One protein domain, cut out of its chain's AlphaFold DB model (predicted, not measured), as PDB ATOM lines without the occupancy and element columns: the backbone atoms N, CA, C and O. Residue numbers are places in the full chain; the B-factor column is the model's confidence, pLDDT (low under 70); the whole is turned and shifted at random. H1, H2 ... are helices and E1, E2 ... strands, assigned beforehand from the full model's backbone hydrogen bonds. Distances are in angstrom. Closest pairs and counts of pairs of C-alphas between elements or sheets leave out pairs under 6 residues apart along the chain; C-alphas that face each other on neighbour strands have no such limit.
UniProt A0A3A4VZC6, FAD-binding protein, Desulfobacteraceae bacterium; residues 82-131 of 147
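What this domain is: This is residues 82 to 131 of the 147 residues of the protein "FAD-binding protein" of Desulfobacteraceae bacterium (UniProt A0A3A4VZC6). A flat body has the short parallel pair E2 and E3 in its middle, H1 packed on one side of it, and a smaller parallel pair, E1 and E4, towards the other end. The 50 printed residues hold, in order, E1, E2, H1, E3 and E4, a mixed class; the whole is only just compact, close to loose, with a radius of gyration of the C-alphas of 11.5 A and spans of 31 by 22 by 10 A.

How they stand to each other: E1, residues 89 to 91, is parallel to E4, residues 128 to 130, at 22 degrees, with N 129 and O 89 3.0 A apart. E2, residues 93 to 96, is parallel to E3, residues 116 to 119, at 16 degrees, with N 119 and O 95 2.9 A apart. H1, residues 100 to 111, has every O i to N i+4 pair within hydrogen-bond range. E2, H1 and E3 form a strand-helix-strand unit, two parallel neighbour strands with a helix between, its crossover right-handed. The closest C-alphas of H1 and E3 are those of Ala 106 and Glu 116, 6.1 A; of H1 and E2, Gly 102 and Val 95, 6.2 A. H1 is apart from E1 and E4.

Where its parts are: E1 begins at C-alpha 89 (1.454, 26.799, 22.765) and spans 6.6 A, E2 9.9 A, H1 16.3 A, E3 10.0 A, and E4 6.5 A to C-alpha 130 (10.078, 27.633, 21.576).

The domain as a whole: The farthest C-alphas, Asn 85 and Gly 100, are 32.6 A apart. The printed part has no cut, and no link is long. Residues 119 to 131 are under pLDDT 70.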
ATOM      1  N   VAL A  82      -2.276  21.805   9.428       80.75
ATOM      2  CA  VAL A  82      -1.539  22.479  10.505       80.75
ATOM      3  C   VAL A  82      -1.163  23.900  10.089       80.75
ATOM      4  O   VAL A  82      -0.223  24.113   9.325       80.75
ATOM      5  N   ASP A  83      -1.859  24.898  10.638       83.19
ATOM      6  CA  ASP A  83      -1.501  26.306  10.441       83.19
ATOM      7  C   ASP A  83      -0.320  26.711  11.335       83.19
ATOM      8  O   ASP A  83      -0.467  26.954  12.532       83.19
ATOM      9  N   LEU A  84       0.866  26.833  10.737       82.44
ATOM     10  CA  LEU A  84       2.087  27.248  11.435       82.44
ATOM     11  C   LEU A  84       2.087  28.727  11.858       82.44
ATOM     12  O   LEU A  84       2.936  29.127  12.656       82.44
ATOM     13  N   ASN A  85       1.164  29.550  11.345       85.81
ATOM     14  CA  ASN A  85       1.051  30.957  11.743       85.81
ATOM     15  C   ASN A  85       0.290  31.125  13.061       85.81
ATOM     16  O   ASN A  85       0.449  32.137  13.748       85.81
ATOM     17  N   LYS A  86      -0.523  30.134  13.431       85.00
ATOM     18  CA  LYS A  86      -1.285  30.126  14.671       85.00
ATOM     19  C   LYS A  86      -0.544  29.301  15.716       85.00
ATOM     20  O   LYS A  86      -0.557  28.084  15.671       85.00
ATOM     21  N   ILE A  87       0.072  29.961  16.691       83.31
ATOM     22  CA  ILE A  87       0.764  29.282  17.793       83.31
ATOM     23  C   ILE A  87      -0.264  28.806  18.822       83.31
ATOM     24  O   ILE A  87      -0.910  29.631  19.467       83.31
ATOM     25  N   ASP A  88      -0.378  27.494  19.023       80.88
ATOM     26  CA  ASP A  88      -1.261  26.929  20.049       80.88
ATOM     27  C   ASP A  88      -0.610  26.958  21.437       80.88
ATOM     28  O   ASP A  88      -1.294  27.099  22.450       80.88
ATOM     29  N   PHE A  89       0.723  26.845  21.501       81.00
ATOM     30  CA  PHE A  89       1.454  26.799  22.765       81.00
ATOM     31  C   PHE A  89       2.824  27.474  22.695       81.00
ATOM     32  O   PHE A  89       3.585  27.306  21.738       81.00
ATOM     33  N   GLU A  90       3.175  28.168  23.775       83.75
ATOM     34  CA  GLU A  90       4.476  28.802  23.960       83.75
ATOM     35  C   GLU A  90       5.138  28.262  25.232       83.75
ATOM     36  O   GLU A  90       4.558  28.326  26.316       83.75
ATOM     37  N   THR A  91       6.349  27.721  25.091       83.62
ATOM     38  CA  THR A  91       7.075  27.044  26.176       83.62
ATOM     39  C   THR A  91       8.529  27.504  26.237       83.62
ATOM     40  O   THR A  91       9.101  27.913  25.220       83.62
ATOM     41  N   ASP A  92       9.125  27.425  27.426       85.56
ATOM     42  CA  ASP A  92      10.543  27.735  27.632       85.56
ATOM     43  C   ASP A  92      11.405  26.491  27.366       85.56
ATOM     44  O   ASP A  92      12.523  26.609  26.880       85.56
ATOM     45  N   ILE A  93      10.868  25.290  27.632       84.75
ATOM     46  CA  ILE A  93      11.505  23.998  27.337       84.75
ATOM     47  C   ILE A  93      10.498  23.076  26.634       84.75
ATOM     48  O   ILE A  93       9.373  22.891  27.106       84.75
ATOM     49  N   LEU A  94      10.901  22.492  25.498       88.31
ATOM     50  CA  LEU A  94      10.140  21.467  24.774       88.31
ATOM     51  C   LEU A  94      10.865  20.123  24.879       88.31
ATOM     52  O   LEU A  94      11.971  19.971  24.364       88.31
ATOM     53  N   VAL A  95      10.225  19.140  25.511       86.69
ATOM     54  CA  VAL A  95      10.759  17.778  25.626       86.69
ATOM     55  C   VAL A  95      10.023  16.859  24.652       86.69
ATOM     56  O   VAL A  95       8.814  16.668  24.776       86.69
ATOM     57  N   ILE A  96      10.753  16.271  23.698       86.19
ATOM     58  CA  ILE A  96      10.205  15.344  22.696       86.19
ATOM     59  C   ILE A  96      10.489  13.900  23.129       86.19
ATOM     60  O   ILE A  96      11.646  13.495  23.230       86.19
ATOM     61  N   GLY A  97       9.426  13.120  23.357       80.56
ATOM     62  CA  GLY A  97       9.508  11.731  23.818       80.56
ATOM     63  C   GLY A  97       9.570  11.619  25.343       80.56
ATOM     64  O   GLY A  97      10.226  12.407  26.017       80.56
ATOM     65  N   GLY A  98       8.828  10.676  25.934       84.56
ATOM     66  CA  GLY A  98       8.692  10.548  27.404       84.56
ATOM     67  C   GLY A  98       8.919   9.154  27.919       84.56
ATOM     68  O   GLY A  98       8.138   8.632  28.706       84.56
ATOM     69  N   GLY A  99      10.035   8.574  27.494       87.44
ATOM     70  CA  GLY A  99      10.696   7.578  28.326       87.44
ATOM     71  C   GLY A  99      11.267   8.218  29.601       87.44
ATOM     72  O   GLY A  99      11.158   9.427  29.816       87.44
ATOM     73  N   GLY A 100      11.949   7.420  30.425       89.50
ATOM     74  CA  GLY A 100      12.474   7.872  31.723       89.50
ATOM     75  C   GLY A 100      13.368   9.118  31.651       89.50
ATOM     76  O   GLY A 100      13.265   9.990  32.509       89.50
ATOM     77  N   GLY A 101      14.181   9.256  30.598       88.12
ATOM     78  CA  GLY A 101      15.019  10.444  30.391       88.12
ATOM     79  C   GLY A 101      14.215  11.717  30.109       88.12
ATOM     80  O   GLY A 101      14.469  12.747  30.726       88.12
ATOM     81  N   GLY A 102      13.206  11.635  29.233       88.12
ATOM     82  CA  GLY A 102      12.338  12.772  28.908       88.12
ATOM     83  C   GLY A 102      11.470  13.194  30.093       88.12
ATOM     84  O   GLY A 102      11.386  14.379  30.406       88.12
ATOM     85  N   ALA A 103      10.905  12.223  30.817       87.88
ATOM     86  CA  ALA A 103      10.132  12.491  32.027       87.88
ATOM     87  C   ALA A 103      10.988  13.158  33.118       87.88
ATOM     88  O   ALA A 103      10.575  14.158  33.699       87.88
ATOM     89  N   THR A 104      12.210  12.662  33.349       90.19
ATOM     90  CA  THR A 104      13.140  13.253  34.326       90.19
ATOM     91  C   THR A 104      13.540  14.674  33.927       90.19
ATOM     92  O   THR A 104      13.562  15.564  34.774       90.19
ATOM     93  N   ALA A 105      13.819  14.913  32.641       87.62
ATOM     94  CA  ALA A 105      14.165  16.240  32.138       87.62
ATOM     95  C   ALA A 105      13.012  17.244  32.299       87.62
ATOM     96  O   ALA A 105      13.249  18.369  32.733       87.62
ATOM     97  N   ALA A 106      11.774  16.829  32.007       88.38
ATOM     98  CA  ALA A 106      10.587  17.656  32.204       88.38
ATOM     99  C   ALA A 106      10.372  17.990  33.690       88.38
ATOM    100  O   ALA A 106      10.257  19.159  34.037       88.38
ATOM    101  N   LEU A 107      10.425  16.994  34.581       87.38
ATOM    102  CA  LEU A 107      10.292  17.215  36.027       87.38
ATOM    103  C   LEU A 107      11.378  18.153  36.568       87.38
ATOM    104  O   LEU A 107      11.083  19.079  37.313       87.38
ATOM    105  N   THR A 108      12.628  17.968  36.137       89.69
ATOM    106  CA  THR A 108      13.744  18.834  36.550       89.69
ATOM    107  C   THR A 108      13.557  20.276  36.058       89.69
ATOM    108  O   THR A 108      13.930  21.225  36.747       89.69
ATOM    109  N   ALA A 109      13.004  20.462  34.855       87.75
ATOM    110  CA  ALA A 109      12.670  21.782  34.322       87.75
ATOM    111  C   ALA A 109      11.557  22.457  35.141       87.75
ATOM    112  O   ALA A 109      11.705  23.625  35.508       87.75
ATOM    113  N   ALA A 110      10.518  21.696  35.493       87.50
ATOM    114  CA  ALA A 110       9.410  22.137  36.334       87.50
ATOM    115  C   ALA A 110       9.890  22.579  37.726       87.50
ATOM    116  O   ALA A 110       9.551  23.662  38.200       87.50
ATOM    117  N   GLU A 111      10.745  21.772  38.366       90.19
ATOM    118  CA  GLU A 111      11.348  22.073  39.674       90.19
ATOM    119  C   GLU A 111      12.174  23.364  39.656       90.19
ATOM    120  O   GLU A 111      12.230  24.091  40.649       90.19
ATOM    121  N   LYS A 112      12.801  23.677  38.518       89.94
ATOM    122  CA  LYS A 112      13.554  24.920  38.305       89.94
ATOM    123  C   LYS A 112      12.671  26.106  37.900       89.94
ATOM    124  O   LYS A 112      13.201  27.190  37.664       89.94
ATOM    125  N   GLY A 113      11.351  25.921  37.833       85.81
ATOM    126  CA  GLY A 113      10.378  26.965  37.518       85.81
ATOM    127  C   GLY A 113      10.321  27.355  36.040       85.81
ATOM    128  O   GLY A 113       9.771  28.408  35.716       85.81
ATOM    129  N   ALA A 114      10.894  26.548  35.143       86.06
ATOM    130  CA  ALA A 114      10.699  26.742  33.712       86.06
ATOM    131  C   ALA A 114       9.274  26.330  33.332       86.06
ATOM    132  O   ALA A 114       8.715  25.427  33.942       86.06
ATOM    133  N   ARG A 115       8.688  26.954  32.304       80.94
ATOM    134  CA  ARG A 115       7.481  26.397  31.687       80.94
ATOM    135  C   ARG A 115       7.922  25.295  30.741       80.94
ATOM    136  O   ARG A 115       8.480  25.580  29.679       80.94
ATOM    137  N   GLU A 116       7.720  24.052  31.151       77.00
ATOM    138  CA  GLU A 116       7.988  22.874  30.346       77.00
ATOM    139  C   GLU A 116       6.719  22.344  29.673       77.00
ATOM    140  O   GLU A 116       5.620  22.341  30.230       77.00
ATOM    141  N   ARG A 117       6.877  21.838  28.449       78.25
ATOM    142  CA  ARG A 117       5.853  21.043  27.769       78.25
ATOM    143  C   ARG A 117       6.482  19.731  27.345       78.25
ATOM    144  O   ARG A 117       7.517  19.710  26.676       78.25
ATOM    145  N   TRP A 118       5.819  18.640  27.702       71.94
ATOM    146  CA  TRP A 118       6.185  17.319  27.227       71.94
ATOM    147  C   TRP A 118       5.310  16.891  26.045       71.94
ATOM    148  O   TRP A 118       4.081  16.989  26.101       71.94
ATOM    149  N   LEU A 119       5.958  16.401  24.987       66.88
ATOM    150  CA  LEU A 119       5.318  15.789  23.831       66.88
ATOM    151  C   LEU A 119       5.383  14.266  23.920       66.88
ATOM    152  O   LEU A 119       6.421  13.652  23.651       66.88
ATOM    153  N   GLY A 120       4.254  13.666  24.294       61.34
ATOM    154  CA  GLY A 120       3.997  12.237  24.126       61.34
ATOM    155  C   GLY A 120       3.383  11.917  22.765       61.34
ATOM    156  O   GLY A 120       3.268  12.791  21.909       61.34
ATOM    157  N   SER A 121       2.936  10.675  22.575       55.75
ATOM    158  CA  SER A 121       2.133  10.277  21.411       55.75
ATOM    159  C   SER A 121       0.722  10.882  21.499       55.75
ATOM    160  O   SER A 121      -0.251  10.175  21.756       55.75
ATOM    161  N   GLN A 122       0.601  12.204  21.396       53.81
ATOM    162  CA  GLN A 122      -0.700  12.863  21.320       53.81
ATOM    163  C   GLN A 122      -1.227  12.840  19.883       53.81
ATOM    164  O   GLN A 122      -0.462  12.823  18.922       53.81
ATOM    165  N   THR A 123      -2.551  12.776  19.766       51.22
ATOM    166  CA  THR A 123      -3.296  12.511  18.527       51.22
ATOM    167  C   THR A 123      -3.789  13.760  17.801       51.22
ATOM    168  O   THR A 123      -4.341  13.616  16.718       51.22
ATOM    169  N   GLU A 124      -3.591  14.952  18.365       54.22
ATOM    170  CA  GLU A 124      -4.090  16.211  17.799       54.22
ATOM    171  C   GLU A 124      -2.931  17.079  17.282       54.22
ATOM    172  O   GLU A 124      -1.927  17.216  17.986       54.22
ATOM    173  N   PRO A 125      -3.046  17.669  16.080       57.25
ATOM    174  CA  PRO A 125      -2.052  18.599  15.560       57.25
ATOM    175  C   PRO A 125      -2.066  19.923  16.339       57.25
ATOM    176  O   PRO A 125      -3.126  20.469  16.636       57.25
ATOM    177  N   TYR A 126      -0.886  20.466  16.639       59.53
ATOM    178  CA  TYR A 126      -0.722  21.800  17.227       59.53
ATOM    179  C   TYR A 126       0.610  22.423  16.797       59.53
ATOM    180  O   TYR A 126       1.609  21.722  16.604       59.53
ATOM    181  N   ALA A 127       0.654  23.748  16.696       57.41
ATOM    182  CA  ALA A 127       1.876  24.503  16.465       57.41
ATOM    183  C   ALA A 127       2.508  24.945  17.796       57.41
ATOM    184  O   ALA A 127       1.842  25.427  18.717       57.41
ATOM    185  N   LEU A 128       3.830  24.796  17.894       59.88
ATOM    186  CA  LEU A 128       4.615  25.110  19.088       59.88
ATOM    187  C   LEU A 128       5.637  26.200  18.789       59.88
ATOM    188  O   LEU A 128       6.392  26.104  17.821       59.88
ATOM    189  N   ARG A 129       5.722  27.196  19.676       65.44
ATOM    190  CA  ARG A 129       6.812  28.175  19.678       65.44
ATOM    191  C   ARG A 129       7.732  27.939  20.872       65.44
ATOM    192  O   ARG A 129       7.303  28.018  22.022       65.44
ATOM    193  N   TYR A 130       9.005  27.694  20.585       59.31
ATOM    194  CA  TYR A 130      10.078  27.633  21.576       59.31
ATOM    195  C   TYR A 130      10.766  28.999  21.680       59.31
ATOM    196  O   TYR A 130      11.195  29.553  20.661       59.31
ATOM    197  N   ARG A 131      10.876  29.563  22.891       63.41
ATOM    198  CA  ARG A 131      11.662  30.788  23.111       63.41
ATOM    199  C   ARG A 131      13.138  30.436  23.257       63.41
ATOM    200  O   ARG A 131      13.550  29.819  24.232       63.41
TER     201      ARG A 131